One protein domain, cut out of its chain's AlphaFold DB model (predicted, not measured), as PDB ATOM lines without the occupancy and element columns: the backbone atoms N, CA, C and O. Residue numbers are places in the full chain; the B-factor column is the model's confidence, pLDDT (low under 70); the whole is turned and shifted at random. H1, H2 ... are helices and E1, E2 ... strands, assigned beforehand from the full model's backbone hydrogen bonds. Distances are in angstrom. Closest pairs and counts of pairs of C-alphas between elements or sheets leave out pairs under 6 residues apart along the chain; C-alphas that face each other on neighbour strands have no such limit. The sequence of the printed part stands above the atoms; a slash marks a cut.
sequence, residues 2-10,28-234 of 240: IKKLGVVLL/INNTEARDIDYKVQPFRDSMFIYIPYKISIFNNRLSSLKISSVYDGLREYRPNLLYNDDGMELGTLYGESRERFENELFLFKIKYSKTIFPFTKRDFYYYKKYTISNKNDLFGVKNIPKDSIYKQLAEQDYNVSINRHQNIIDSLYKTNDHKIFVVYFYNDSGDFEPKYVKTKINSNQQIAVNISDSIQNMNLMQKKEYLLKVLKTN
ATOM      1  N   ILE A   2     159.902 247.964 334.138       68.00
ATOM      2  CA  ILE A   2     160.530 249.303 334.056       68.00
ATOM      3  C   ILE A   2     160.839 249.922 335.437       68.00
ATOM      4  O   ILE A   2     161.946 250.395 335.658       68.00
ATOM      5  N   LYS A   3     159.917 249.828 336.410       73.69
ATOM      6  CA  LYS A   3     160.148 250.320 337.788       73.69
ATOM      7  C   LYS A   3     161.317 249.620 338.499       73.69
ATOM      8  O   LYS A   3     162.090 250.276 339.180       73.69
ATOM      9  N   LYS A   4     161.471 248.301 338.314       81.38
ATOM     10  CA  LYS A   4     162.591 247.531 338.888       81.38
ATOM     11  C   LYS A   4     163.914 247.904 338.213       81.38
ATOM     12  O   LYS A   4     164.915 248.052 338.899       81.38
ATOM     13  N   LEU A   5     163.896 248.130 336.896       87.19
ATOM     14  CA  LEU A   5     165.066 248.577 336.134       87.19
ATOM     15  C   LEU A   5     165.548 249.972 336.580       87.19
ATOM     16  O   LEU A   5     166.740 250.176 336.772       87.19
ATOM     17  N   GLY A   6     164.619 250.909 336.807       89.44
ATOM     18  CA  GLY A   6     164.941 252.255 337.298       89.44
ATOM     19  C   GLY A   6     165.559 252.255 338.699       89.44
ATOM     20  O   GLY A   6     166.526 252.970 338.943       89.44
ATOM     21  N   VAL A   7     165.060 251.404 339.602       91.00
ATOM     22  CA  VAL A   7     165.649 251.233 340.943       91.00
ATOM     23  C   VAL A   7     167.067 250.667 340.853       91.00
ATOM     24  O   VAL A   7     167.962 251.166 341.528       91.00
ATOM     25  N   VAL A   8     167.299 249.676 339.988       92.50
ATOM     26  CA  VAL A   8     168.642 249.111 339.774       92.50
ATOM     27  C   VAL A   8     169.612 250.170 339.235       92.50
ATOM     28  O   VAL A   8     170.721 250.284 339.751       92.50
ATOM     29  N   LEU A   9     169.192 250.997 338.272       91.81
ATOM     30  CA  LEU A   9     170.009 252.103 337.751       91.81
ATOM     31  C   LEU A   9     170.359 253.138 338.830       91.81
ATOM     32  O   LEU A   9     171.503 253.583 338.898       91.81
ATOM     33  N   LEU A  10     169.403 253.491 339.696       92.19
ATOM     34  CA  LEU A  10     169.644 254.412 340.812       92.19
ATOM     35  C   LEU A  10     170.645 253.849 341.820       92.19
ATOM     36  O   LEU A  10     171.513 254.585 342.282       92.19
ATOM     37  N   ILE A  28     195.504 265.388 341.297       89.94
ATOM     38  CA  ILE A  28     196.276 266.170 340.338       89.94
ATOM     39  C   ILE A  28     197.593 265.465 340.080       89.94
ATOM     40  O   ILE A  28     198.391 265.283 340.993       89.94
ATOM     41  N   ASN A  29     197.837 265.166 338.808       90.62
ATOM     42  CA  ASN A  29     199.120 264.674 338.334       90.62
ATOM     43  C   ASN A  29     199.748 265.725 337.429       90.62
ATOM     44  O   ASN A  29     199.062 266.308 336.591       90.62
ATOM     45  N   ASN A  30     201.050 265.944 337.576       89.88
ATOM     46  CA  ASN A  30     201.816 266.796 336.679       89.88
ATOM     47  C   ASN A  30     203.041 266.047 336.191       89.88
ATOM     48  O   ASN A  30     203.850 265.579 336.993       89.88
ATOM     49  N   THR A  31     203.126 265.922 334.878       91.69
ATOM     50  CA  THR A  31     204.093 265.076 334.188       91.69
ATOM     51  C   THR A  31     204.665 265.808 332.989       91.69
ATOM     52  O   THR A  31     204.116 266.799 332.512       91.69
ATOM     53  N   GLU A  32     205.792 265.324 332.499       91.69
ATOM     54  CA  GLU A  32     206.442 265.841 331.300       91.69
ATOM     55  C   GLU A  32     205.566 265.573 330.065       91.69
ATOM     56  O   GLU A  32     205.114 264.447 329.863       91.69
ATOM     57  N   ALA A  33     205.345 266.584 329.223       89.38
ATOM     58  CA  ALA A  33     204.578 266.444 327.981       89.38
ATOM     59  C   ALA A  33     205.529 266.296 326.783       89.38
ATOM     60  O   ALA A  33     205.687 267.208 325.979       89.38
ATOM     61  N   ARG A  34     206.244 265.167 326.716       86.50
ATOM     62  CA  ARG A  34     207.322 264.928 325.730       86.50
ATOM     63  C   ARG A  34     206.842 264.831 324.279       86.50
ATOM     64  O   ARG A  34     207.650 264.914 323.357       86.50
ATOM     65  N   ASP A  35     205.552 264.599 324.097       83.50
ATOM     66  CA  ASP A  35     204.837 264.591 322.824       83.50
ATOM     67  C   ASP A  35     204.610 266.001 322.257       83.50
ATOM     68  O   ASP A  35     204.352 266.140 321.062       83.50
ATOM     69  N   ILE A  36     204.763 267.034 323.088       82.62
ATOM     70  CA  ILE A  36     204.650 268.437 322.702       82.62
ATOM     71  C   ILE A  36     206.045 269.037 322.506       82.62
ATOM     72  O   ILE A  36     206.980 268.790 323.273       82.62
ATOM     73  N   ASP A  37     206.185 269.870 321.479       82.88
ATOM     74  CA  ASP A  37     207.447 270.533 321.180       82.88
ATOM     75  C   ASP A  37     207.750 271.659 322.167       82.88
ATOM     76  O   ASP A  37     206.896 272.462 322.536       82.88
ATOM     77  N   TYR A  38     209.012 271.754 322.587       85.44
ATOM     78  CA  TYR A  38     209.472 272.905 323.354       85.44
ATOM     79  C   TYR A  38     209.518 274.152 322.466       85.44
ATOM     80  O   TYR A  38     209.739 274.086 321.255       85.44
ATOM     81  N   LYS A  39     209.385 275.320 323.093       85.75
ATOM     82  CA  LYS A  39     209.481 276.612 322.408       85.75
ATOM     83  C   LYS A  39     210.722 277.355 322.847       85.75
ATOM     84  O   LYS A  39     211.218 277.152 323.958       85.75
ATOM     85  N   VAL A  40     211.213 278.245 321.997       84.94
ATOM     86  CA  VAL A  40     212.391 279.051 322.323       84.94
ATOM     87  C   VAL A  40     212.148 280.521 322.053       84.94
ATOM     88  O   VAL A  40     211.404 280.889 321.152       84.94
ATOM     89  N   GLN A  41     212.816 281.373 322.819       85.00
ATOM     90  CA  GLN A  41     212.840 282.805 322.578       85.00
ATOM     91  C   GLN A  41     214.258 283.335 322.805       85.00
ATOM     92  O   GLN A  41     214.801 283.154 323.896       85.00
ATOM     93  N   PRO A  42     214.883 284.009 321.830       83.69
ATOM     94  CA  PRO A  42     216.185 284.627 322.045       83.69
ATOM     95  C   PRO A  42     216.079 285.758 323.080       83.69
ATOM     96  O   PRO A  42     215.115 286.527 323.076       83.69
ATOM     97  N   PHE A  43     217.075 285.878 323.962       82.31
ATOM     98  CA  PHE A  43     217.125 286.921 324.987       82.31
ATOM     99  C   PHE A  43     218.566 287.362 325.276       82.31
ATOM    100  O   PHE A  43     219.250 286.784 326.119       82.31
ATOM    101  N   ARG A  44     219.013 288.441 324.617       83.12
ATOM    102  CA  ARG A  44     220.402 288.939 324.704       83.12
ATOM    103  C   ARG A  44     221.396 287.802 324.388       83.12
ATOM    104  O   ARG A  44     221.210 287.121 323.385       83.12
ATOM    105  N   ASP A  45     222.389 287.567 325.248       82.38
ATOM    106  CA  ASP A  45     223.377 286.474 325.130       82.38
ATOM    107  C   ASP A  45     222.863 285.112 325.645       82.38
ATOM    108  O   ASP A  45     223.589 284.114 325.721       82.38
ATOM    109  N   SER A  46     221.587 285.070 326.017       86.50
ATOM    110  CA  SER A  46     220.876 283.909 326.530       86.50
ATOM    111  C   SER A  46     219.688 283.579 325.629       86.50
ATOM    112  O   SER A  46     219.378 284.258 324.646       86.50
ATOM    113  N   MET A  47     218.983 282.519 325.981       86.75
ATOM    114  CA  MET A  47     217.690 282.190 325.408       86.75
ATOM    115  C   MET A  47     216.755 281.700 326.498       86.75
ATOM    116  O   MET A  47     217.173 281.104 327.496       86.75
ATOM    117  N   PHE A  48     215.474 281.947 326.283       87.75
ATOM    118  CA  PHE A  48     214.425 281.291 327.022       87.75
ATOM    119  C   PHE A  48     214.044 279.995 326.320       87.75
ATOM    120  O   PHE A  48     213.777 280.002 325.121       87.75
ATOM    121  N   ILE A  49     214.015 278.899 327.071       87.75
ATOM    122  CA  ILE A  49     213.423 277.632 326.646       87.75
ATOM    123  C   ILE A  49     212.151 277.429 327.446       87.75
ATOM    124  O   ILE A  49     212.139 277.556 328.667       87.75
ATOM    125  N   TYR A  50     211.088 277.098 326.743       87.31
ATOM    126  CA  TYR A  50     209.780 276.798 327.279       87.31
ATOM    127  C   TYR A  50     209.551 275.304 327.079       87.31
ATOM    128  O   TYR A  50     209.298 274.881 325.954       87.31
ATOM    129  N   ILE A  51     209.673 274.504 328.140       88.44
ATOM    130  CA  ILE A  51     209.428 273.056 328.065       88.44
ATOM    131  C   ILE A  51     207.991 272.738 328.500       88.44
ATOM    132  O   ILE A  51     207.526 273.308 329.494       88.44
ATOM    133  N   PRO A  52     207.269 271.877 327.774       89.00
ATOM    134  CA  PRO A  52     205.874 271.589 328.062       89.00
ATOM    135  C   PRO A  52     205.710 270.563 329.192       89.00
ATOM    136  O   PRO A  52     206.480 269.609 329.336       89.00
ATOM    137  N   TYR A  53     204.668 270.761 329.985       89.12
ATOM    138  CA  TYR A  53     204.204 269.886 331.056       89.12
ATOM    139  C   TYR A  53     202.703 269.666 330.911       89.12
ATOM    140  O   TYR A  53     201.984 270.546 330.441       89.12
ATOM    141  N   LYS A  54     202.235 268.506 331.359       91.12
ATOM    142  CA  LYS A  54     200.838 268.089 331.354       91.12
ATOM    143  C   LYS A  54     200.325 267.982 332.782       91.12
ATOM    144  O   LYS A  54     200.847 267.192 333.565       91.12
ATOM    145  N   ILE A  55     199.271 268.728 333.084       90.00
ATOM    146  CA  ILE A  55     198.496 268.664 334.318       90.00
ATOM    147  C   ILE A  55     197.205 267.901 334.036       90.00
ATOM    148  O   ILE A  55     196.329 268.375 333.318       90.00
ATOM    149  N   SER A  56     197.059 266.742 334.656       91.94
ATOM    150  CA  SER A  56     195.816 265.979 334.675       91.94
ATOM    151  C   SER A  56     195.088 266.234 335.988       91.94
ATOM    152  O   SER A  56     195.637 265.947 337.050       91.94
ATOM    153  N   ILE A  57     193.844 266.709 335.926       91.19
ATOM    154  CA  ILE A  57     192.994 266.916 337.103       91.19
ATOM    155  C   ILE A  57     191.787 265.994 337.016       91.19
ATOM    156  O   ILE A  57     190.990 266.088 336.081       91.19
ATOM    157  N   PHE A  58     191.631 265.129 338.013       92.00
ATOM    158  CA  PHE A  58     190.436 264.318 338.198       92.00
ATOM    159  C   PHE A  58     189.565 264.899 339.308       92.00
ATOM    160  O   PHE A  58     190.049 265.173 340.408       92.00
ATOM    161  N   ASN A  59     188.280 265.095 339.020       91.00
ATOM    162  CA  ASN A  59     187.314 265.624 339.974       91.00
ATOM    163  C   ASN A  59     186.441 264.498 340.539       91.00
ATOM    164  O   ASN A  59     185.528 264.024 339.871       91.00
ATOM    165  N   ASN A  60     186.669 264.115 341.794       88.38
ATOM    166  CA  ASN A  60     185.917 263.061 342.484       88.38
ATOM    167  C   ASN A  60     184.624 263.571 343.153       88.38
ATOM    168  O   ASN A  60     184.074 262.903 344.035       88.38
ATOM    169  N   ARG A  61     184.160 264.784 342.826       88.25
ATOM    170  CA  ARG A  61     183.021 265.439 343.484       88.25
ATOM    171  C   ARG A  61     181.929 265.817 342.489       88.25
ATOM    172  O   ARG A  61     182.171 265.962 341.294       88.25
ATOM    173  N   LEU A  62     180.711 265.991 343.014       87.62
ATOM    174  CA  LEU A  62     179.534 266.425 342.250       87.62
ATOM    175  C   LEU A  62     179.601 267.888 341.801       87.62
ATOM    176  O   LEU A  62     178.864 268.283 340.902       87.62
ATOM    177  N   SER A  63     180.447 268.704 342.426       85.94
ATOM    178  CA  SER A  63     180.643 270.098 342.037       85.94
ATOM    179  C   SER A  63     181.707 270.202 340.954       85.94
ATOM    180  O   SER A  63     182.761 269.577 341.044       85.94
ATOM    181  N   SER A  64     181.453 271.003 339.919       87.69
ATOM    182  CA  SER A  64     182.477 271.307 338.920       87.69
ATOM    183  C   SER A  64     183.614 272.122 339.533       87.69
ATOM    184  O   SER A  64     183.390 272.973 340.397       87.69
ATOM    185  N   LEU A  65     184.825 271.921 339.029       85.50
ATOM    186  CA  LEU A  65     185.973 272.766 339.336       85.50
ATOM    187  C   LEU A  65     186.248 273.687 338.156       85.50
ATOM    188  O   LEU A  65     186.002 273.326 337.009       85.50
ATOM    189  N   LYS A  66     186.792 274.869 338.424       85.06
ATOM    190  CA  LYS A  66     187.292 275.763 337.382       85.06
ATOM    191  C   LYS A  66     188.696 276.197 337.759       85.06
ATOM    192  O   LYS A  66     188.866 276.772 338.831       85.06
ATOM    193  N   ILE A  67     189.689 275.908 336.920       82.50
ATOM    194  CA  ILE A  67     191.067 276.351 337.175       82.50
ATOM    195  C   ILE A  67     191.112 277.872 337.076       82.50
ATOM    196  O   ILE A  67     190.621 278.448 336.105       82.50
ATOM    197  N   SER A  68     191.703 278.504 338.083       78.25
ATOM    198  CA  SER A  68     192.025 279.929 338.078       78.25
ATOM    199  C   SER A  68     193.428 280.151 337.522       78.25
ATOM    200  O   SER A  68     193.598 280.840 336.515       78.25
ATOM    201  N   SER A  69     194.427 279.505 338.126       76.00
ATOM    202  CA  SER A  69     195.835 279.654 337.759       76.00
ATOM    203  C   SER A  69     196.669 278.463 338.234       76.00
ATOM    204  O   SER A  69     196.212 277.628 339.015       76.00
ATOM    205  N   VAL A  70     197.910 278.391 337.760       79.31
ATOM    206  CA  VAL A  70     198.922 277.436 338.219       79.31
ATOM    207  C   VAL A  70     200.155 278.227 338.640       79.31
ATOM    208  O   VAL A  70     200.567 279.148 337.940       79.31
ATOM    209  N   TYR A  71     200.733 277.881 339.785       78.38
ATOM    210  CA  TYR A  71     201.962 278.460 340.315       78.38
ATOM    211  C   TYR A  71     203.023 277.373 340.455       78.38
ATOM    212  O   TYR A  71     202.780 276.346 341.076       78.38
ATOM    213  N   ASP A  72     204.215 277.592 339.916       73.38
ATOM    214  CA  ASP A  72     205.293 276.595 339.864       73.38
ATOM    215  C   ASP A  72     206.612 277.092 340.492       73.38
ATOM    216  O   ASP A  72     207.694 276.588 340.168       73.38
ATOM    217  N   GLY A  73     206.517 278.101 341.370       64.25
ATOM    218  CA  GLY A  73     207.647 278.742 342.050       64.25
ATOM    219  C   GLY A  73     207.979 280.154 341.552       64.25
ATOM    220  O   GLY A  73     208.670 280.894 342.254       64.25
ATOM    221  N   LEU A  74     207.454 280.587 340.402       58.62
ATOM    222  CA  LEU A  74     207.611 281.958 339.900       58.62
ATOM    223  C   LEU A  74     206.285 282.721 340.019       58.62
ATOM    224  O   LEU A  74     205.247 282.255 339.560       58.62
ATOM    225  N   ARG A  75     206.308 283.910 340.646       45.78
ATOM    226  CA  ARG A  75     205.115 284.768 340.854       45.78
ATOM    227  C   ARG A  75     204.418 285.184 339.549       45.78
ATOM    228  O   ARG A  75     203.283 285.637 339.594       45.78
ATOM    229  N   GLU A  76     205.083 285.015 338.410       42.56
ATOM    230  CA  GLU A  76     204.621 285.424 337.086       42.56
ATOM    231  C   GLU A  76     204.437 284.227 336.148       42.56
ATOM    232  O   GLU A  76     204.946 284.231 335.022       42.56
ATOM    233  N   TYR A  77     203.704 283.187 336.561       47.47
ATOM    234  CA  TYR A  77     203.162 282.310 335.530       47.47
ATOM    235  C   TYR A  77     202.107 283.103 334.761       47.47
ATOM    236  O   TYR A  77     201.010 283.368 335.259       47.47
ATOM    237  N   ARG A  78     202.479 283.563 333.562       50.53
ATOM    238  CA  ARG A  78     201.540 284.209 332.650       50.53
ATOM    239  C   ARG A  78     200.421 283.191 332.402       50.53
ATOM    240  O   ARG A  78     200.740 282.095 331.939       50.53
ATOM    241  N   PRO A  79     199.140 283.522 332.659       48.62
ATOM    242  CA  PRO A  79     198.017 282.648 332.306       48.62
ATOM    243  C   PRO A  79     198.060 282.229 330.830       48.62
ATOM    244  O   PRO A  79     197.458 281.227 330.459       48.62
ATOM    245  N   ASN A  80     198.856 282.940 330.027       47.75
ATOM    246  CA  ASN A  80     198.987 282.745 328.608       47.75
ATOM    247  C   ASN A  80     199.718 281.498 328.130       47.75
ATOM    248  O   ASN A  80     199.964 281.364 326.940       47.75
ATOM    249  N   LEU A  81     200.128 280.609 329.022       58.91
ATOM    250  CA  LEU A  81     200.798 279.380 328.613       58.91
ATOM    251  C   LEU A  81     200.091 278.132 329.109       58.91
ATOM    252  O   LEU A  81     200.585 277.060 328.807       58.91
ATOM    253  N   LEU A  82     198.968 278.260 329.823       70.94
ATOM    254  CA  LEU A  82     198.111 277.135 330.176       70.94
ATOM    255  C   LEU A  82     197.064 276.946 329.070       70.94
ATOM    256  O   LEU A  82     196.339 277.893 328.782       70.94
ATOM    257  N   TYR A  83     196.953 275.760 328.484       73.62
ATOM    258  CA  TYR A  83     196.020 275.437 327.397       73.62
ATOM    259  C   TYR A  83     195.364 274.071 327.603       73.62
ATOM    260  O   TYR A  83     195.816 273.276 328.428       73.62
ATOM    261  N   ASN A  84     194.249 273.816 326.921       72.44
ATOM    262  CA  ASN A  84     193.594 272.502 326.916       72.44
ATOM    263  C   ASN A  84     194.169 271.583 325.820       72.44
ATOM    264  O   ASN A  84     195.031 271.995 325.051       72.44
ATOM    265  N   ASP A  85     193.653 270.355 325.719       68.38
ATOM    266  CA  ASP A  85     194.011 269.404 324.650       68.38
ATOM    267  C   ASP A  85     193.748 269.934 323.220       68.38
ATOM    268  O   ASP A  85     194.305 269.401 322.269       68.38
ATOM    269  N   ASP A  86     192.932 270.983 323.058       63.59
ATOM    270  CA  ASP A  86     192.646 271.621 321.764       63.59
ATOM    271  C   ASP A  86     193.602 272.794 321.443       63.59
ATOM    272  O   ASP A  86     193.297 273.598 320.562       63.59
ATOM    273  N   GLY A  87     194.685 272.985 322.209       64.81
ATOM    274  CA  GLY A  87     195.618 274.109 322.019       64.81
ATOM    275  C   GLY A  87     195.062 275.472 322.463       64.81
ATOM    276  O   GLY A  87     195.714 276.505 322.308       64.81
ATOM    277  N   MET A  88     193.854 275.517 323.040       66.50
ATOM    278  CA  MET A  88     193.210 276.766 323.444       66.50
ATOM    279  C   MET A  88     193.772 277.255 324.775       66.50
ATOM    280  O   MET A  88     193.514 276.680 325.837       66.50
ATOM    281  N   GLU A  89     194.492 278.367 324.719       68.56
ATOM    282  CA  GLU A  89     195.032 279.035 325.892       68.56
ATOM    283  C   GLU A  89     193.917 279.573 326.809       68.56
ATOM    284  O   GLU A  89     192.970 280.251 326.405       68.56
ATOM    285  N   LEU A  90     194.063 279.311 328.105       65.31
ATOM    286  CA  LEU A  90     193.114 279.649 329.156       65.31
ATOM    287  C   LEU A  90     193.192 281.141 329.572       65.31
ATOM    288  O   LEU A  90     192.757 281.495 330.667       65.31
ATOM    289  N   GLY A  91     193.710 282.042 328.732       57.00
ATOM    290  CA  GLY A  91     193.908 283.470 329.041       57.00
ATOM    291  C   GLY A  91     193.538 284.444 327.916       57.00
ATOM    292  O   GLY A  91     192.991 285.511 328.195       57.00
ATOM    293  N   THR A  92     193.762 284.078 326.654       49.09
ATOM    294  CA  THR A  92     193.734 284.986 325.486       49.09
ATOM    295  C   THR A  92     192.362 285.316 324.905       49.09
ATOM    296  O   THR A  92     192.257 286.117 323.980       49.09
ATOM    297  N   LEU A  93     191.275 284.770 325.439       49.53
ATOM    298  CA  LEU A  93     189.976 284.857 324.759       49.53
ATOM    299  C   LEU A  93     189.145 286.100 325.110       49.53
ATOM    300  O   LEU A  93     188.042 286.263 324.597       49.53
ATOM    301  N   TYR A  94     189.677 287.003 325.934       45.19
ATOM    302  CA  TYR A  94     189.033 288.284 326.251       45.19
ATOM    303  C   TYR A  94     189.470 289.450 325.341       45.19
ATOM    304  O   TYR A  94     189.084 290.585 325.613       45.19
ATOM    305  N   GLY A  95     190.255 289.206 324.280       43.16
ATOM    306  CA  GLY A  95     190.955 290.288 323.571       43.16
ATOM    307  C   GLY A  95     190.787 290.432 322.057       43.16
ATOM    308  O   GLY A  95     190.933 291.554 321.584       43.16
ATOM    309  N   GLU A  96     190.506 289.387 321.265       41.97
ATOM    310  CA  GLU A  96     190.749 289.496 319.811       41.97
ATOM    311  C   GLU A  96     189.600 289.025 318.895       41.97
ATOM    312  O   GLU A  96     189.250 287.848 318.813       41.97
ATOM    313  N   SER A  97     189.104 290.001 318.118       46.44
ATOM    314  CA  SER A  97     188.182 289.966 316.966       46.44
ATOM    315  C   SER A  97     186.691 289.681 317.225       46.44
ATOM    316  O   SER A  97     186.294 288.649 317.759       46.44
ATOM    317  N   ARG A  98     185.846 290.612 316.753       46.00
ATOM    318  CA  ARG A  98     184.371 290.585 316.794       46.00
ATOM    319  C   ARG A  98     183.773 289.367 316.068       46.00
ATOM    320  O   ARG A  98     182.764 288.842 316.513       46.00
ATOM    321  N   GLU A  99     184.441 288.878 315.020       47.72
ATOM    322  CA  GLU A  99     183.997 287.746 314.186       47.72
ATOM    323  C   GLU A  99     184.029 286.388 314.912       47.72
ATOM    324  O   GLU A  99     183.286 285.477 314.555       47.72
ATOM    325  N   ARG A 100     184.829 286.232 315.981       52.22
ATOM    326  CA  ARG A 100     184.864 284.989 316.780       52.22
ATOM    327  C   ARG A 100     183.717 284.873 317.791       52.22
ATOM    328  O   ARG A 100     183.457 283.778 318.282       52.22
ATOM    329  N   PHE A 101     183.025 285.972 318.098       52.62
ATOM    330  CA  PHE A 101     181.933 286.005 319.081       52.62
ATOM    331  C   PHE A 101     180.569 285.584 318.510       52.62
ATOM    332  O   PHE A 101     179.622 285.445 319.275       52.62
ATOM    333  N   GLU A 102     180.453 285.350 317.202       56.19
ATOM    334  CA  GLU A 102     179.180 284.973 316.563       56.19
ATOM    335  C   GLU A 102     178.987 283.450 316.435       56.19
ATOM    336  O   GLU A 102     177.906 282.982 316.089       56.19
ATOM    337  N   ASN A 103     180.006 282.649 316.767       67.38
ATOM    338  CA  ASN A 103     179.909 281.189 316.779       67.38
ATOM    339  C   ASN A 103     179.603 280.678 318.196       67.38
ATOM    340  O   ASN A 103     180.487 280.592 319.052       67.38
ATOM    341  N   GLU A 104     178.350 280.300 318.445       67.00
ATOM    342  CA  GLU A 104     177.902 279.810 319.755       67.00
ATOM    343  C   GLU A 104     178.699 278.594 320.241       67.00
ATOM    344  O   GLU A 104     179.084 278.536 321.408       67.00
ATOM    345  N   LEU A 105     179.019 277.641 319.356       66.00
ATOM    346  CA  LEU A 105     179.792 276.449 319.719       66.00
ATOM    347  C   LEU A 105     181.197 276.825 320.209       66.00
ATOM    348  O   LEU A 105     181.707 276.239 321.167       66.00
ATOM    349  N   PHE A 106     181.809 277.826 319.579       66.62
ATOM    350  CA  PHE A 106     183.091 278.374 320.002       66.62
ATOM    351  C   PHE A 106     182.978 279.056 321.372       66.62
ATOM    352  O   PHE A 106     183.746 278.729 322.277       66.62
ATOM    353  N   LEU A 107     181.964 279.899 321.589       66.69
ATOM    354  CA  LEU A 107     181.701 280.518 322.896       66.69
ATOM    355  C   LEU A 107     181.475 279.482 324.008       66.69
ATOM    356  O   LEU A 107     181.975 279.642 325.126       66.69
ATOM    357  N   PHE A 108     180.763 278.395 323.704       68.50
ATOM    358  CA  PHE A 108     180.557 277.278 324.624       68.50
ATOM    359  C   PHE A 108     181.875 276.584 324.984       68.50
ATOM    360  O   PHE A 108     182.155 276.388 326.172       68.50
ATOM    361  N   LYS A 109     182.720 276.268 323.993       69.06
ATOM    362  CA  LYS A 109     184.056 275.690 324.228       69.06
ATOM    363  C   LYS A 109     184.909 276.590 325.122       69.06
ATOM    364  O   LYS A 109     185.521 276.107 326.074       69.06
ATOM    365  N   ILE A 110     184.876 277.900 324.885       68.69
ATOM    366  CA  ILE A 110     185.600 278.892 325.689       68.69
ATOM    367  C   ILE A 110     185.094 278.926 327.126       68.69
ATOM    368  O   ILE A 110     185.893 278.842 328.062       68.69
ATOM    369  N   LYS A 111     183.773 279.026 327.315       71.94
ATOM    370  CA  LYS A 111     183.142 279.139 328.637       71.94
ATOM    371  C   LYS A 111     183.568 278.004 329.564       71.94
ATOM    372  O   LYS A 111     183.823 278.239 330.746       71.94
ATOM    373  N   TYR A 112     183.674 276.799 329.012       73.88
ATOM    374  CA  TYR A 112     184.020 275.591 329.753       73.88
ATOM    375  C   TYR A 112     185.480 275.166 329.590       73.88
ATOM    376  O   TYR A 112     185.851 274.130 330.127       73.88
ATOM    377  N   SER A 113     186.333 275.942 328.914       76.12
ATOM    378  CA  SER A 113     187.751 275.611 328.668       76.12
ATOM    379  C   SER A 113     188.545 275.344 329.953       76.12
ATOM    380  O   SER A 113     189.407 274.475 329.986       76.12
ATOM    381  N   LYS A 114     188.197 276.040 331.041       78.81
ATOM    382  CA  LYS A 114     188.822 275.903 332.369       78.81
ATOM    383  C   LYS A 114     188.097 274.936 333.304       78.81
ATOM    384  O   LYS A 114     188.521 274.766 334.447       78.81
ATOM    385  N   THR A 115     186.965 274.377 332.876       85.44
ATOM    386  CA  THR A 115     186.049 273.629 333.741       85.44
ATOM    387  C   THR A 115     186.385 272.141 333.746       85.44
ATOM    388  O   THR A 115     186.475 271.516 332.692       85.44
ATOM    389  N   ILE A 116     186.511 271.553 334.931       89.75
ATOM    390  CA  ILE A 116     186.535 270.103 335.135       89.75
ATOM    391  C   ILE A 116     185.166 269.687 335.669       89.75
ATOM    392  O   ILE A 116     184.775 270.061 336.780       89.75
ATOM    393  N   PHE A 117     184.418 268.940 334.861       90.94
ATOM    394  CA  PHE A 117     183.078 268.485 335.214       90.94
ATOM    395  C   PHE A 117     183.109 267.408 336.311       90.94
ATOM    396  O   PHE A 117     184.151 266.786 336.547       90.94
ATOM    397  N   PRO A 118     181.982 267.180 337.001       91.75
ATOM    398  CA  PRO A 118     181.876 266.145 338.023       91.75
ATOM    399  C   PRO A 118     182.287 264.764 337.517       91.75
ATOM    400  O   PRO A 118     181.860 264.357 336.440       91.75
ATOM    401  N   PHE A 119     183.092 264.041 338.295       90.62
ATOM    402  CA  PHE A 119     183.564 262.683 337.975       90.62
ATOM    403  C   PHE A 119     184.321 262.557 336.649       90.62
ATOM    404  O   PHE A 119     184.437 261.461 336.099       90.62
ATOM    405  N   THR A 120     184.847 263.668 336.130       91.50
ATOM    406  CA  THR A 120     185.635 263.684 334.896       91.50
ATOM    407  C   THR A 120     187.101 263.962 335.175       91.50
ATOM    408  O   THR A 120     187.469 264.609 336.160       91.50
ATOM    409  N   LYS A 121     187.938 263.455 334.268       91.88
ATOM    410  CA  LYS A 121     189.339 263.832 334.143       91.88
ATOM    411  C   LYS A 121     189.448 264.887 333.057       91.88
ATOM    412  O   LYS A 121     188.808 264.748 332.016       91.88
ATOM    413  N   ARG A 122     190.278 265.897 333.282       89.19
ATOM    414  CA  ARG A 122     190.655 266.846 332.243       89.19
ATOM    415  C   ARG A 122     192.147 267.109 332.266       89.19
ATOM    416  O   ARG A 122     192.737 267.241 333.340       89.19
ATOM    417  N   ASP A 123     192.703 267.197 331.069       89.12
ATOM    418  CA  ASP A 123     194.105 267.468 330.846       89.12
ATOM    419  C   ASP A 123     194.290 268.927 330.416       89.12
ATOM    420  O   ASP A 123     193.469 269.533 329.720       89.12
ATOM    421  N   PHE A 124     195.367 269.505 330.921       86.12
ATOM    422  CA  PHE A 124     195.808 270.854 330.636       86.12
ATOM    423  C   PHE A 124     197.308 270.817 330.430       86.12
ATOM    424  O   PHE A 124     198.003 270.023 331.062       86.12
ATOM    425  N   TYR A 125     197.825 271.709 329.609       85.25
ATOM    426  CA  TYR A 125     199.245 271.771 329.320       85.25
ATOM    427  C   TYR A 125     199.766 273.144 329.627       85.25
ATOM    428  O   TYR A 125     199.054 274.133 329.478       85.25
ATOM    429  N   TYR A 126     201.012 273.205 330.069       84.69
ATOM    430  CA  TYR A 126     201.661 274.468 330.321       84.69
ATOM    431  C   TYR A 126     203.138 274.437 329.970       84.69
ATOM    432  O   TYR A 126     203.791 273.401 330.042       84.69
ATOM    433  N   TYR A 127     203.677 275.588 329.588       83.88
ATOM    434  CA  TYR A 127     205.094 275.736 329.282       83.88
ATOM    435  C   TYR A 127     205.863 276.332 330.451       83.88
ATOM    436  O   TYR A 127     205.634 277.483 330.834       83.88
ATOM    437  N   LYS A 128     206.832 275.596 330.983       85.62
ATOM    438  CA  LYS A 128     207.736 276.115 332.004       85.62
ATOM    439  C   LYS A 128     208.945 276.785 331.369       85.62
ATOM    440  O   LYS A 128     209.633 276.190 330.543       85.62
ATOM    441  N   LYS A 129     209.201 278.028 331.774       85.88
ATOM    442  CA  LYS A 129     210.276 278.864 331.240       85.88
ATOM    443  C   LYS A 129     211.596 278.617 331.970       85.88
ATOM    444  O   LYS A 129     211.660 278.665 333.194       85.88
ATOM    445  N   TYR A 130     212.660 278.482 331.196       87.62
ATOM    446  CA  TYR A 130     214.044 278.407 331.637       87.62
ATOM    447  C   TYR A 130     214.863 279.444 330.907       87.62
ATOM    448  O   TYR A 130     214.620 279.703 329.736       87.62
ATOM    449  N   THR A 131     215.866 279.989 331.579       89.19
ATOM    450  CA  THR A 131     216.878 280.828 330.939       89.19
ATOM    451  C   THR A 131     218.158 280.023 330.852       89.19
ATOM    452  O   THR A 131     218.681 279.598 331.881       89.19
ATOM    453  N   ILE A 132     218.668 279.826 329.643       89.00
ATOM    454  CA  ILE A 132     219.952 279.164 329.419       89.00
ATOM    455  C   ILE A 132     220.865 280.067 328.589       89.00
ATOM    456  O   ILE A 132     220.402 280.928 327.841       89.00
ATOM    457  N   SER A 133     222.175 279.875 328.714       87.44
ATOM    458  CA  SER A 133     223.133 280.570 327.856       87.44
ATOM    459  C   SER A 133     223.024 280.041 326.422       87.44
ATOM    460  O   SER A 133     223.058 278.829 326.224       87.44
ATOM    461  N   ASN A 134     222.930 280.934 325.429       84.88
ATOM    462  CA  ASN A 134     222.934 280.565 324.005       84.88
ATOM    463  C   ASN A 134     224.273 280.936 323.346       84.88
ATOM    464  O   ASN A 134     224.324 281.523 322.260       84.88
ATOM    465  N   LYS A 135     225.384 280.640 324.036       82.69
ATOM    466  CA  LYS A 135     226.728 280.835 323.480       82.69
ATOM    467  C   LYS A 135     226.853 280.069 322.164       82.69
ATOM    468  O   LYS A 135     226.398 278.935 322.061       82.69
ATOM    469  N   ASN A 136     227.478 280.709 321.178       82.00
ATOM    470  CA  ASN A 136     227.693 280.166 319.833       82.00
ATOM    471  C   ASN A 136     226.410 279.777 319.075       82.00
ATOM    472  O   ASN A 136     226.493 279.014 318.123       82.00
ATOM    473  N   ASP A 137     225.250 280.314 319.470       82.62
ATOM    474  CA  ASP A 137     223.950 279.961 318.889       82.62
ATOM    475  C   ASP A 137     223.684 278.450 318.876       82.62
ATOM    476  O   ASP A 137     223.331 277.868 317.854       82.62
ATOM    477  N   LEU A 138     223.871 277.819 320.040       79.44
ATOM    478  CA  LEU A 138     223.728 276.379 320.246       79.44
ATOM    479  C   LEU A 138     222.448 275.811 319.618       79.44
ATOM    480  O   LEU A 138     222.508 274.746 319.022       79.44
ATOM    481  N   PHE A 139     221.333 276.542 319.707       78.44
ATOM    482  CA  PHE A 139     220.019 276.138 319.197       78.44
ATOM    483  C   PHE A 139     219.688 276.689 317.797       78.44
ATOM    484  O   PHE A 139     218.552 276.561 317.352       78.44
ATOM    485  N   GLY A 140     220.627 277.337 317.101       80.38
ATOM    486  CA  GLY A 140     220.400 277.886 315.757       80.38
ATOM    487  C   GLY A 140     219.312 278.968 315.691       80.38
ATOM    488  O   GLY A 140     218.707 279.176 314.638       80.38
ATOM    489  N   VAL A 141     219.020 279.640 316.809       80.50
ATOM    490  CA  VAL A 141     217.883 280.565 316.947       80.50
ATOM    491  C   VAL A 141     218.095 281.831 316.126       80.50
ATOM    492  O   VAL A 141     217.120 282.451 315.703       80.50
ATOM    493  N   LYS A 142     219.348 282.218 315.851       82.31
ATOM    494  CA  LYS A 142     219.641 283.403 315.026       82.31
ATOM    495  C   LYS A 142     219.163 283.247 313.581       82.31
ATOM    496  O   LYS A 142     218.919 284.258 312.929       82.31
ATOM    497  N   ASN A 143     219.009 282.011 313.104       83.62
ATOM    498  CA  ASN A 143     218.540 281.709 311.751       83.62
ATOM    499  C   ASN A 143     217.009 281.651 311.646       83.62
ATOM    500  O   ASN A 143     216.469 281.537 310.548       83.62
ATOM    501  N   ILE A 144     216.302 281.714 312.776       82.56
ATOM    502  CA  ILE A 144     214.845 281.633 312.813       82.56
ATOM    503  C   ILE A 144     214.269 283.051 312.729       82.56
ATOM    504  O   ILE A 144     214.635 283.908 313.540       82.56
ATOM    505  N   PRO A 145     213.333 283.322 311.802       85.44
ATOM    506  CA  PRO A 145     212.644 284.604 311.753       85.44
ATOM    507  C   PRO A 145     211.962 284.927 313.087       85.44
ATOM    508  O   PRO A 145     211.281 284.085 313.674       85.44
ATOM    509  N   LYS A 146     212.098 286.174 313.555       83.31
ATOM    510  CA  LYS A 146     211.468 286.625 314.809       83.31
ATOM    511  C   LYS A 146     209.959 286.387 314.811       83.31
ATOM    512  O   LYS A 146     209.427 285.928 315.814       83.31
ATOM    513  N   ASP A 147     209.290 286.625 313.687       83.75
ATOM    514  CA  ASP A 147     207.844 286.424 313.558       83.75
ATOM    515  C   ASP A 147     207.445 284.958 313.735       83.75
ATOM    516  O   ASP A 147     206.428 284.671 314.357       83.75
ATOM    517  N   SER A 148     208.270 284.017 313.267       82.81
ATOM    518  CA  SER A 148     208.055 282.584 313.491       82.81
ATOM    519  C   SER A 148     208.181 282.213 314.969       82.81
ATOM    520  O   SER A 148     207.394 281.414 315.468       82.81
ATOM    521  N   ILE A 149     209.119 282.828 315.694       80.69
ATOM    522  CA  ILE A 149     209.250 282.658 317.151       80.69
ATOM    523  C   ILE A 149     208.026 283.230 317.875       80.69
ATOM    524  O   ILE A 149     207.476 282.588 318.770       80.69
ATOM    525  N   TYR A 150     207.569 284.424 317.489       80.44
ATOM    526  CA  TYR A 150     206.371 285.019 318.080       80.44
ATOM    527  C   TYR A 150     205.126 284.170 317.814       80.44
ATOM    528  O   TYR A 150     204.369 283.924 318.751       80.44
ATOM    529  N   LYS A 151     204.957 283.656 316.591       78.75
ATOM    530  CA  LYS A 151     203.876 282.720 316.245       78.75
ATOM    531  C   LYS A 151     203.950 281.431 317.052       78.75
ATOM    532  O   LYS A 151     202.943 281.035 317.618       78.75
ATOM    533  N   GLN A 152     205.135 280.839 317.214       80.00
ATOM    534  CA  GLN A 152     205.329 279.669 318.080       80.00
ATOM    535  C   GLN A 152     204.840 279.928 319.513       80.00
ATOM    536  O   GLN A 152     204.163 279.091 320.117       80.00
ATOM    537  N   LEU A 153     205.180 281.086 320.078       78.50
ATOM    538  CA  LEU A 153     204.775 281.443 321.437       78.50
ATOM    539  C   LEU A 153     203.275 281.755 321.543       78.50
ATOM    540  O   LEU A 153     202.680 281.395 322.557       78.50
ATOM    541  N   ALA A 154     202.688 282.383 320.521       73.38
ATOM    542  CA  ALA A 154     201.293 282.825 320.508       73.38
ATOM    543  C   ALA A 154     200.293 281.717 320.134       73.38
ATOM    544  O   ALA A 154     199.300 281.538 320.824       73.38
ATOM    545  N   GLU A 155     200.552 280.972 319.059       71.62
ATOM    546  CA  GLU A 155     199.623 279.966 318.510       71.62
ATOM    547  C   GLU A 155     199.719 278.620 319.227       71.62
ATOM    548  O   GLU A 155     198.851 277.776 319.086       71.62
ATOM    549  N   GLN A 156     200.783 278.431 319.998       69.88
ATOM    550  CA  GLN A 156     201.104 277.268 320.813       69.88
ATOM    551  C   GLN A 156     201.265 275.902 320.140       69.88
ATOM    552  O   GLN A 156     202.039 275.110 320.679       69.88
ATOM    553  N   ASP A 157     200.678 275.717 318.965       66.94
ATOM    554  CA  ASP A 157     200.789 274.548 318.087       66.94
ATOM    555  C   ASP A 157     201.716 274.809 316.882       66.94
ATOM    556  O   ASP A 157     201.950 273.935 316.045       66.94
ATOM    557  N   TYR A 158     202.265 276.026 316.773       72.44
ATOM    558  CA  TYR A 158     203.167 276.398 315.688       72.44
ATOM    559  C   TYR A 158     204.597 275.914 315.963       72.44
ATOM    560  O   TYR A 158     205.329 276.476 316.784       72.44
ATOM    561  N   ASN A 159     205.010 274.880 315.231       68.31
ATOM    562  CA  ASN A 159     206.316 274.247 315.383       68.31
ATOM    563  C   ASN A 159     207.314 274.792 314.362       68.31
ATOM    564  O   ASN A 159     207.201 274.555 313.159       68.31
ATOM    565  N   VAL A 160     208.340 275.488 314.849       70.44
ATOM    566  CA  VAL A 160     209.534 275.769 314.048       70.44
ATOM    567  C   VAL A 160     210.479 274.580 314.171       70.44
ATOM    568  O   VAL A 160     210.742 274.106 315.276       70.44
ATOM    569  N   SER A 161     211.016 274.107 313.046       63.16
ATOM    570  CA  SER A 161     212.060 273.084 313.057       63.16
ATOM    571  C   SER A 161     213.341 273.673 313.648       63.16
ATOM    572  O   SER A 161     214.077 274.409 312.993       63.16
ATOM    573  N   ILE A 162     213.575 273.380 314.921       65.31
ATOM    574  CA  ILE A 162     214.822 273.657 315.626       65.31
ATOM    575  C   ILE A 162     215.474 272.309 315.869       65.31
ATOM    576  O   ILE A 162     214.785 271.349 316.223       65.31
ATOM    577  N   ASN A 163     216.788 272.215 315.677       65.44
ATOM    578  CA  ASN A 163     217.506 270.979 315.953       65.44
ATOM    579  C   ASN A 163     217.264 270.595 317.424       65.44
ATOM    580  O   ASN A 163     217.629 271.342 318.336       65.44
ATOM    581  N   ARG A 164     216.536 269.494 317.662       65.75
ATOM    582  CA  ARG A 164     216.040 269.150 318.999       65.75
ATOM    583  C   ARG A 164     217.210 268.717 319.875       65.75
ATOM    584  O   ARG A 164     217.658 267.577 319.791       65.75
ATOM    585  N   HIS A 165     217.687 269.595 320.757       75.06
ATOM    586  CA  HIS A 165     218.719 269.251 321.743       75.06
ATOM    587  C   HIS A 165     218.127 268.427 322.895       75.06
ATOM    588  O   HIS A 165     218.025 268.907 324.026       75.06
ATOM    589  N   GLN A 166     217.741 267.180 322.607       80.50
ATOM    590  CA  GLN A 166     217.055 266.277 323.542       80.50
ATOM    591  C   GLN A 166     217.775 266.172 324.890       80.50
ATOM    592  O   GLN A 166     217.145 266.368 325.920       80.50
ATOM    593  N   ASN A 167     219.104 266.021 324.893       86.69
ATOM    594  CA  ASN A 167     219.896 265.944 326.128       86.69
ATOM    595  C   ASN A 167     219.730 267.173 327.037       86.69
ATOM    596  O   ASN A 167     219.707 267.043 328.262       86.69
ATOM    597  N   ILE A 168     219.620 268.374 326.454       87.56
ATOM    598  CA  ILE A 168     219.422 269.606 327.228       87.56
ATOM    599  C   ILE A 168     218.006 269.616 327.794       87.56
ATOM    600  O   ILE A 168     217.839 269.852 328.986       87.56
ATOM    601  N   ILE A 169     217.001 269.303 326.974       88.62
ATOM    602  CA  ILE A 169     215.598 269.238 327.405       88.62
ATOM    603  C   ILE A 169     215.405 268.199 328.520       88.62
ATOM    604  O   ILE A 169     214.808 268.513 329.548       88.62
ATOM    605  N   ASP A 170     215.996 267.013 328.384       90.88
ATOM    606  CA  ASP A 170     215.988 265.969 329.410       90.88
ATOM    607  C   ASP A 170     216.641 266.435 330.709       90.88
ATOM    608  O   ASP A 170     216.136 266.169 331.801       90.88
ATOM    609  N   SER A 171     217.752 267.169 330.612       90.56
ATOM    610  CA  SER A 171     218.379 267.768 331.787       90.56
ATOM    611  C   SER A 171     217.457 268.789 332.453       90.56
ATOM    612  O   SER A 171     217.373 268.815 333.680       90.56
ATOM    613  N   LEU A 172     216.759 269.622 331.676       91.69
ATOM    614  CA  LEU A 172     215.828 270.612 332.219       91.69
ATOM    615  C   LEU A 172     214.649 269.936 332.928       91.69
ATOM    616  O   LEU A 172     214.322 270.344 334.044       91.69
ATOM    617  N   TYR A 173     214.084 268.873 332.353       92.62
ATOM    618  CA  TYR A 173     213.054 268.067 333.007       92.62
ATOM    619  C   TYR A 173     213.539 267.493 334.343       92.62
ATOM    620  O   TYR A 173     212.916 267.743 335.378       92.62
ATOM    621  N   LYS A 174     214.722 266.862 334.355       92.38
ATOM    622  CA  LYS A 174     215.347 266.336 335.581       92.38
ATOM    623  C   LYS A 174     215.546 267.404 336.654       92.38
ATOM    624  O   LYS A 174     215.330 267.129 337.828       92.38
ATOM    625  N   THR A 175     215.900 268.641 336.286       90.19
ATOM    626  CA  THR A 175     216.084 269.723 337.279       90.19
ATOM    627  C   THR A 175     214.801 270.131 338.004       90.19
ATOM    628  O   THR A 175     214.867 270.857 338.997       90.19
ATOM    629  N   ASN A 176     213.639 269.740 337.490       88.44
ATOM    630  CA  ASN A 176     212.332 270.061 338.047       88.44
ATOM    631  C   ASN A 176     211.620 268.877 338.672       88.44
ATOM    632  O   ASN A 176     210.533 269.066 339.220       88.44
ATOM    633  N   ASP A 177     212.202 267.691 338.569       89.44
ATOM    634  CA  ASP A 177     211.629 266.507 339.167       89.44
ATOM    635  C   ASP A 177     211.364 266.756 340.660       89.44
ATOM    636  O   ASP A 177     212.164 267.395 341.351       89.44
ATOM    637  N   HIS A 178     210.185 266.352 341.133       87.56
ATOM    638  CA  HIS A 178     209.715 266.580 342.502       87.56
ATOM    639  C   HIS A 178     209.601 268.046 342.968       87.56
ATOM    640  O   HIS A 178     209.320 268.285 344.150       87.56
ATOM    641  N   LYS A 179     209.754 269.051 342.092       87.81
ATOM    642  CA  LYS A 179     209.484 270.444 342.478       87.81
ATOM    643  C   LYS A 179     208.003 270.669 342.733       87.81
ATOM    644  O   LYS A 179     207.138 270.099 342.069       87.81
ATOM    645  N   ILE A 180     207.734 271.547 343.689       85.56
ATOM    646  CA  ILE A 180     206.381 271.918 344.082       85.56
ATOM    647  C   ILE A 180     205.728 272.743 342.977       85.56
ATOM    648  O   ILE A 180     206.334 273.662 342.423       85.56
ATOM    649  N   PHE A 181     204.465 272.441 342.715       85.38
ATOM    650  CA  PHE A 181     203.564 273.308 341.980       85.38
ATOM    651  C   PHE A 181     202.190 273.333 342.666       85.38
ATOM    652  O   PHE A 181     201.829 272.442 343.437       85.38
ATOM    653  N   VAL A 182     201.437 274.396 342.418       85.38
ATOM    654  CA  VAL A 182     200.154 274.687 343.050       85.38
ATOM    655  C   VAL A 182     199.133 274.995 341.967       85.38
ATOM    656  O   VAL A 182     199.357 275.870 341.135       85.38
ATOM    657  N   VAL A 183     198.000 274.302 341.982       85.81
ATOM    658  CA  VAL A 183     196.860 274.589 341.103       85.81
ATOM    659  C   VAL A 183     195.795 275.311 341.907       85.81
ATOM    660  O   VAL A 183     195.284 274.764 342.884       85.81
ATOM    661  N   TYR A 184     195.447 276.521 341.489       84.12
ATOM    662  CA  TYR A 184     194.374 277.312 342.075       84.12
ATOM    663  C   TYR A 184     193.075 277.094 341.319       84.12
ATOM    664  O   TYR A 184     193.041 277.060 340.086       84.12
ATOM    665  N   PHE A 185     191.982 277.036 342.064       84.38
ATOM    666  CA  PHE A 185     190.634 276.955 341.533       84.38
ATOM    667  C   PHE A 185     189.869 278.230 341.861       84.38
ATOM    668  O   PHE A 185     190.106 278.861 342.890       84.38
ATOM    669  N   TYR A 186     188.937 278.598 340.986       80.06
ATOM    670  CA  TYR A 186     187.971 279.640 341.302       80.06
ATOM    671  C   TYR A 186     187.167 279.247 342.537       80.06
ATOM    672  O   TYR A 186     186.810 278.077 342.732       80.06
ATOM    673  N   ASN A 187     186.879 280.263 343.340       74.62
ATOM    674  CA  ASN A 187     186.006 280.169 344.484       74.62
ATOM    675  C   ASN A 187     184.940 281.261 344.376       74.62
ATOM    676  O   ASN A 187     185.276 282.437 344.233       74.62
ATOM    677  N   ASP A 188     183.672 280.864 344.437       64.38
ATOM    678  CA  ASP A 188     182.539 281.788 344.341       64.38
ATOM    679  C   ASP A 188     182.449 282.705 345.576       64.38
ATOM    680  O   ASP A 188     181.838 283.770 345.515       64.38
ATOM    681  N   SER A 189     183.127 282.345 346.673       62.38
ATOM    682  CA  SER A 189     183.256 283.166 347.883       62.38
ATOM    683  C   SER A 189     184.256 284.336 347.771       62.38
ATOM    684  O   SER A 189     184.429 285.085 348.734       62.38
ATOM    685  N   GLY A 190     184.919 284.512 346.620       57.00
ATOM    686  CA  GLY A 190     185.878 285.594 346.356       57.00
ATOM    687  C   GLY A 190     187.337 285.290 346.736       57.00
ATOM    688  O   GLY A 190     187.667 284.217 347.241       57.00
ATOM    689  N   ASP A 191     188.229 286.262 346.496       53.72
ATOM    690  CA  ASP A 191     189.700 286.109 346.543       53.72
ATOM    691  C   ASP A 191     190.287 285.754 347.925       53.72
ATOM    692  O   ASP A 191     191.453 285.371 348.034       53.72
ATOM    693  N   PHE A 192     189.500 285.879 348.996       60.16
ATOM    694  CA  PHE A 192     189.960 285.658 350.372       60.16
ATOM    695  C   PHE A 192     189.888 284.193 350.822       60.16
ATOM    696  O   PHE A 192     190.412 283.855 351.885       60.16
ATOM    697  N   GLU A 193     189.260 283.323 350.030       69.38
ATOM    698  CA  GLU A 193     189.062 281.913 350.361       69.38
ATOM    699  C   GLU A 193     189.868 281.024 349.397       69.38
ATOM    700  O   GLU A 193     189.339 280.559 348.384       69.38
ATOM    701  N   PRO A 194     191.168 280.786 349.661       70.81
ATOM    702  CA  PRO A 194     191.999 279.983 348.781       70.81
ATOM    703  C   PRO A 194     191.444 278.565 348.638       70.81
ATOM    704  O   PRO A 194     191.296 277.824 349.613       70.81
ATOM    705  N   LYS A 195     191.205 278.186 347.383       82.81
ATOM    706  CA  LYS A 195     190.940 276.817 346.962       82.81
ATOM    707  C   LYS A 195     192.067 276.387 346.037       82.81
ATOM    708  O   LYS A 195     192.136 276.832 344.892       82.81
ATOM    709  N   TYR A 196     192.976 275.564 346.537       83.75
ATOM    710  CA  TYR A 196     194.118 275.103 345.757       83.75
ATOM    711  C   TYR A 196     194.544 273.692 346.121       83.75
ATOM    712  O   TYR A 196     194.177 273.131 347.155       83.75
ATOM    713  N   VAL A 197     195.372 273.136 345.251       86.56
ATOM    714  CA  VAL A 197     196.077 271.883 345.484       86.56
ATOM    715  C   VAL A 197     197.550 272.128 345.313       86.56
ATOM    716  O   VAL A 197     197.978 272.599 344.263       86.56
ATOM    717  N   LYS A 198     198.314 271.802 346.346       86.81
ATOM    718  CA  LYS A 198     199.773 271.800 346.322       86.81
ATOM    719  C   LYS A 198     200.242 270.372 346.087       86.81
ATOM    720  O   LYS A 198     199.825 269.467 346.802       86.81
ATOM    721  N   THR A 199     201.100 270.161 345.104       87.81
ATOM    722  CA  THR A 199     201.605 268.834 344.721       87.81
ATOM    723  C   THR A 199     203.026 268.959 344.151       87.81
ATOM    724  O   THR A 199     203.555 270.067 344.037       87.81
ATOM    725  N   LYS A 200     203.693 267.835 343.883       88.44
ATOM    726  CA  LYS A 200     205.031 267.769 343.285       88.44
ATOM    727  C   LYS A 200     204.951 267.199 341.872       88.44
ATOM    728  O   LYS A 200     204.163 266.295 341.606       88.44
ATOM    729  N   ILE A 201     205.792 267.711 340.977       86.12
ATOM    730  CA  ILE A 201     205.963 267.147 339.631       86.12
ATOM    731  C   ILE A 201     206.392 265.677 339.755       86.12
ATOM    732  O   ILE A 201     207.238 265.362 340.593       86.12
ATOM    733  N   ASN A 202     205.802 264.803 338.934       86.12
ATOM    734  CA  ASN A 202     206.033 263.354 338.913       86.12
ATOM    735  C   ASN A 202     205.785 262.651 340.265       86.12
ATOM    736  O   ASN A 202     206.418 261.643 340.573       86.12
ATOM    737  N   SER A 203     204.863 263.162 341.086       85.44
ATOM    738  CA  SER A 203     204.562 262.597 342.401       85.44
ATOM    739  C   SER A 203     203.065 262.475 342.654       85.44
ATOM    740  O   SER A 203     202.279 263.308 342.214       85.44
ATOM    741  N   ASN A 204     202.691 261.483 343.464       83.25
ATOM    742  CA  ASN A 204     201.326 261.314 343.966       83.25
ATOM    743  C   ASN A 204     201.082 262.094 345.277       83.25
ATOM    744  O   ASN A 204     199.996 262.026 345.851       83.25
ATOM    745  N   GLN A 205     202.096 262.801 345.796       84.62
ATOM    746  CA  GLN A 205     201.962 263.623 347.002       84.62
ATOM    747  C   GLN A 205     201.173 264.895 346.688       84.62
ATOM    748  O   GLN A 205     201.583 265.707 345.856       84.62
ATOM    749  N   GLN A 206     200.054 265.091 347.384       85.94
ATOM    750  CA  GLN A 206     199.205 266.266 347.219       85.94
ATOM    751  C   GLN A 206     198.563 266.700 348.540       85.94
ATOM    752  O   GLN A 206     198.134 265.872 349.342       85.94
ATOM    753  N   ILE A 207     198.468 268.013 348.740       84.75
ATOM    754  CA  ILE A 207     197.735 268.654 349.830       84.75
ATOM    755  C   ILE A 207     196.602 269.469 349.214       84.75
ATOM    756  O   ILE A 207     196.818 270.408 348.445       84.75
ATOM    757  N   ALA A 208     195.386 269.082 349.578       81.31
ATOM    758  CA  ALA A 208     194.147 269.767 349.265       81.31
ATOM    759  C   ALA A 208     193.904 270.892 350.275       81.31
ATOM    760  O   ALA A 208     193.751 270.610 351.463       81.31
ATOM    761  N   VAL A 209     193.806 272.142 349.825       75.94
ATOM    762  CA  VAL A 209     193.397 273.259 350.685       75.94
ATOM    763  C   VAL A 209     192.106 273.853 350.144       75.94
ATOM    764  O   VAL A 209     192.065 274.421 349.055       75.94
ATOM    765  N   ASN A 210     191.039 273.703 350.923       76.81
ATOM    766  CA  ASN A 210     189.762 274.368 350.710       76.81
ATOM    767  C   ASN A 210     189.267 274.866 352.067       76.81
ATOM    768  O   ASN A 210     188.905 274.057 352.919       76.81
ATOM    769  N   ILE A 211     189.297 276.181 352.282       73.25
ATOM    770  CA  ILE A 211     188.945 276.740 353.591       73.25
ATOM    771  C   ILE A 211     187.480 277.161 353.709       73.25
ATOM    772  O   ILE A 211     187.046 277.404 354.831       73.25
ATOM    773  N   SER A 212     186.720 277.226 352.609       70.50
ATOM    774  CA  SER A 212     185.370 277.816 352.584       70.50
ATOM    775  C   SER A 212     184.433 277.225 353.634       70.50
ATOM    776  O   SER A 212     183.887 277.961 354.456       70.50
ATOM    777  N   ASP A 213     184.341 275.895 353.698       61.81
ATOM    778  CA  ASP A 213     183.467 275.210 354.660       61.81
ATOM    779  C   ASP A 213     183.921 275.436 356.113       61.81
ATOM    780  O   ASP A 213     183.112 275.480 357.036       61.81
ATOM    781  N   SER A 214     185.228 275.629 356.328       67.62
ATOM    782  CA  SER A 214     185.806 275.832 357.664       67.62
ATOM    783  C   SER A 214     185.588 277.242 358.202       67.62
ATOM    784  O   SER A 214     185.674 277.444 359.410       67.62
ATOM    785  N   ILE A 215     185.318 278.218 357.332       69.25
ATOM    786  CA  ILE A 215     185.208 279.629 357.718       69.25
ATOM    787  C   ILE A 215     183.807 280.208 357.527       69.25
ATOM    788  O   ILE A 215     183.575 281.357 357.902       69.25
ATOM    789  N   GLN A 216     182.860 279.437 356.984       73.19
ATOM    790  CA  GLN A 216     181.523 279.910 356.617       73.19
ATOM    791  C   GLN A 216     180.786 280.610 357.774       73.19
ATOM    792  O   GLN A 216     180.134 281.627 357.555       73.19
ATOM    793  N   ASN A 217     180.965 280.123 359.006       78.31
ATOM    794  CA  ASN A 217     180.316 280.655 360.212       78.31
ATOM    795  C   ASN A 217     181.222 281.571 361.059       78.31
ATOM    796  O   ASN A 217     180.859 281.940 362.174       78.31
ATOM    797  N   MET A 218     182.414 281.920 360.565       80.62
ATOM    798  CA  MET A 218     183.361 282.791 361.266       80.62
ATOM    799  C   MET A 218     183.106 284.267 360.948       80.62
ATOM    800  O   MET A 218     182.779 284.632 359.817       80.62
ATOM    801  N   ASN A 219     183.333 285.147 361.924       85.19
ATOM    802  CA  ASN A 219     183.361 286.590 361.679       85.19
ATOM    803  C   ASN A 219     184.653 287.017 360.946       85.19
ATOM    804  O   ASN A 219     185.612 286.254 360.846       85.19
ATOM    805  N   LEU A 220     184.711 288.257 360.446       80.81
ATOM    806  CA  LEU A 220     185.828 288.733 359.616       80.81
ATOM    807  C   LEU A 220     187.212 288.609 360.289       80.81
ATOM    808  O   LEU A 220     188.189 288.292 359.614       80.81
ATOM    809  N   MET A 221     187.309 288.851 361.599       84.94
ATOM    810  CA  MET A 221     188.576 288.731 362.334       84.94
ATOM    811  C   MET A 221     189.015 287.271 362.444       84.94
ATOM    812  O   MET A 221     190.147 286.943 362.092       84.94
ATOM    813  N   GLN A 222     188.092 286.383 362.818       82.38
ATOM    814  CA  GLN A 222     188.328 284.938 362.881       82.38
ATOM    815  C   GLN A 222     188.729 284.367 361.514       82.38
ATOM    816  O   GLN A 222     189.671 283.580 361.426       82.38
ATOM    817  N   LYS A 223     188.079 284.820 360.431       80.12
ATOM    818  CA  LYS A 223     188.443 284.456 359.053       80.12
ATOM    819  C   LYS A 223     189.890 284.834 358.731       80.12
ATOM    820  O   LYS A 223     190.632 284.006 358.206       80.12
ATOM    821  N   LYS A 224     190.310 286.062 359.063       79.62
ATOM    822  CA  LYS A 224     191.685 286.539 358.826       79.62
ATOM    823  C   LYS A 224     192.718 285.738 359.616       79.62
ATOM    824  O   LYS A 224     193.731 285.331 359.049       79.62
ATOM    825  N   GLU A 225     192.470 285.489 360.897       83.56
ATOM    826  CA  GLU A 225     193.374 284.701 361.743       83.56
ATOM    827  C   GLU A 225     193.496 283.256 361.257       83.56
ATOM    828  O   GLU A 225     194.605 282.724 361.153       83.56
ATOM    829  N   TYR A 226     192.370 282.638 360.895       80.19
ATOM    830  CA  TYR A 226     192.347 281.290 360.340       80.19
ATOM    831  C   TYR A 226     193.100 281.220 359.008       80.19
ATOM    832  O   TYR A 226     193.937 280.338 358.824       80.19
ATOM    833  N   LEU A 227     192.882 282.185 358.109       77.62
ATOM    834  CA  LEU A 227     193.605 282.276 356.840       77.62
ATOM    835  C   LEU A 227     195.119 282.399 357.064       77.62
ATOM    836  O   LEU A 227     195.892 281.658 356.457       77.62
ATOM    837  N   LEU A 228     195.555 283.284 357.968       79.19
ATOM    838  CA  LEU A 228     196.970 283.431 358.318       79.19
ATOM    839  C   LEU A 228     197.553 282.138 358.894       79.19
ATOM    840  O   LEU A 228     198.682 281.777 358.562       79.19
ATOM    841  N   LYS A 229     196.793 281.424 359.733       82.19
ATOM    842  CA  LYS A 229     197.194 280.116 360.258       82.19
ATOM    843  C   LYS A 229     197.373 279.103 359.126       82.19
ATOM    844  O   LYS A 229     198.427 278.480 359.060       82.19
ATOM    845  N   VAL A 230     196.402 278.986 358.219       77.75
ATOM    846  CA  VAL A 230     196.457 278.048 357.085       77.75
ATOM    847  C   VAL A 230     197.626 278.358 356.151       77.75
ATOM    848  O   VAL A 230     198.314 277.434 355.725       77.75
ATOM    849  N   LEU A 231     197.887 279.634 355.858       73.88
ATOM    850  CA  LEU A 231     199.027 280.051 355.032       73.88
ATOM    851  C   LEU A 231     200.376 279.760 355.703       73.88
ATOM    852  O   LEU A 231     201.339 279.432 355.013       73.88
ATOM    853  N   LYS A 232     200.450 279.852 357.036       78.88
ATOM    854  CA  LYS A 232     201.646 279.474 357.805       78.88
ATOM    855  C   LYS A 232     201.868 277.963 357.823       78.88
ATOM    856  O   LYS A 232     203.009 277.534 357.708       78.88
ATOM    857  N   THR A 233     200.809 277.167 357.977       75.00
ATOM    858  CA  THR A 233     200.913 275.697 358.020       75.00
ATOM    859  C   THR A 233     201.079 275.078 356.638       75.00
ATOM    860  O   THR A 233     201.650 274.004 356.523       75.00
ATOM    861  N   ASN A 234     200.594 275.748 355.590       71.31
ATOM    862  CA  ASN A 234     200.670 275.286 354.206       71.31
ATOM    863  C   ASN A 234     201.321 276.363 353.325       71.31
ATOM    864  O   ASN A 234     200.651 276.955 352.471       71.31
TER     865      ASN A 234
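AT A GLANCE: This is residues 2 to 10 and 28 to 234 of the 240 residues of an uncharacterized protein of Zobellia uliginosa (UniProt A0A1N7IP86). Two strongly twisted sheets are partly face to face as a sandwich, their strands crossed at 49 degrees: long strands E3 and E6 with E1, E2 and E5 make one, and E4, E7, E8 and E9 make the smaller one. H4 packs on E2 and H5 beside E3, H6 and H7 follow E9, residues 94 to 100 stick out before H3, and H1 stands free. The printed part has 216 residues, with seven named helices and nine named strands in the order H1 E1 E2 E3 E4 E5 H2 H3 E6 H4 H5 E7 E8 E9 H6 H7, class mixed. One sheet is branched, the other runs E4 - E7 - E8 - E9, and both are antiparallel. The whole is only just loose, close to compact, with a radius of gyration of the C-alphas of 20.8 A and spans of 68 by 49 by 37 A.

HOW THE PARTS SIT: H1, residues 2 to 10, touches no helix. E1, residues 28 to 32, and E2, residues 39 to 43, lie on one side of E3, residues 46 to 59; N 29 and O 56 are 2.9 A apart, and in the hairpin E2 and E3 N 41 and O 48 are 2.8 A apart. E6, residues 121 to 133, lies on the other side of E3, with N 53 and O 126 at 2.8 A, and pairs also with E5, residues 82 to 84, N 83 and O 125 at 2.8 A. E4, residues 65 to 71, pairs with E7, residues 180 to 185, N 182 and O 71 at 2.7 A. E7, E8, residues 195 to 200, and E9, residues 206 to 210, form a meander, each strand the antiparallel neighbour of the one before, with N 183 and O 197 at 2.8 A and N 196 and O 209 at 2.9 A. H2, residues 98 to 102, and H3, residues 104 to 111, are close but not clearly touching, C-alphas 101 and 107 6.7 A apart. H4, residues 146 to 155, is on the branched sheet, over E2 at a height of 8.5 A; the closest C-alphas are those of Gln 41 and Ile 149, 6.5 A. H5, residues 166 to 174, is on it too, over none of its strands, at a height of 4.1 A, only just above the sheet's level. H6, residues 212 to 215, and H7, residues 220 to 233, are close but not clearly touching, C-alphas 215 and 223 6.0 A apart. Every O i to N i+4 pair is within hydrogen-bond range in H1, H3, H4, H5 and H7; H2 has 0 of 1, and 1 of 2 O i to N i+3 pairs, and H6 is too short for an i+4 pair.

IN THESE COORDINATES: H1 begins at C-alpha 2, (160.530, 249.303, 334.056). E3 is 40.5 A long, E6 38.2 A and H7 20.0 A, ending at C-alpha 233, (200.913, 275.697, 358.020).

THE WHOLE: C-alphas 3 and 136, the farthest apart, are 76.0 A apart. Residues 11 to 27 are cut out, with 29.1 A between C-alphas 10 and 28. The links E5 to H2 and E6 to H4 are long. The mean pLDDT of the printed part is 77.9; 52 residues are under 70, among them 73 to 81 and 85 to 110.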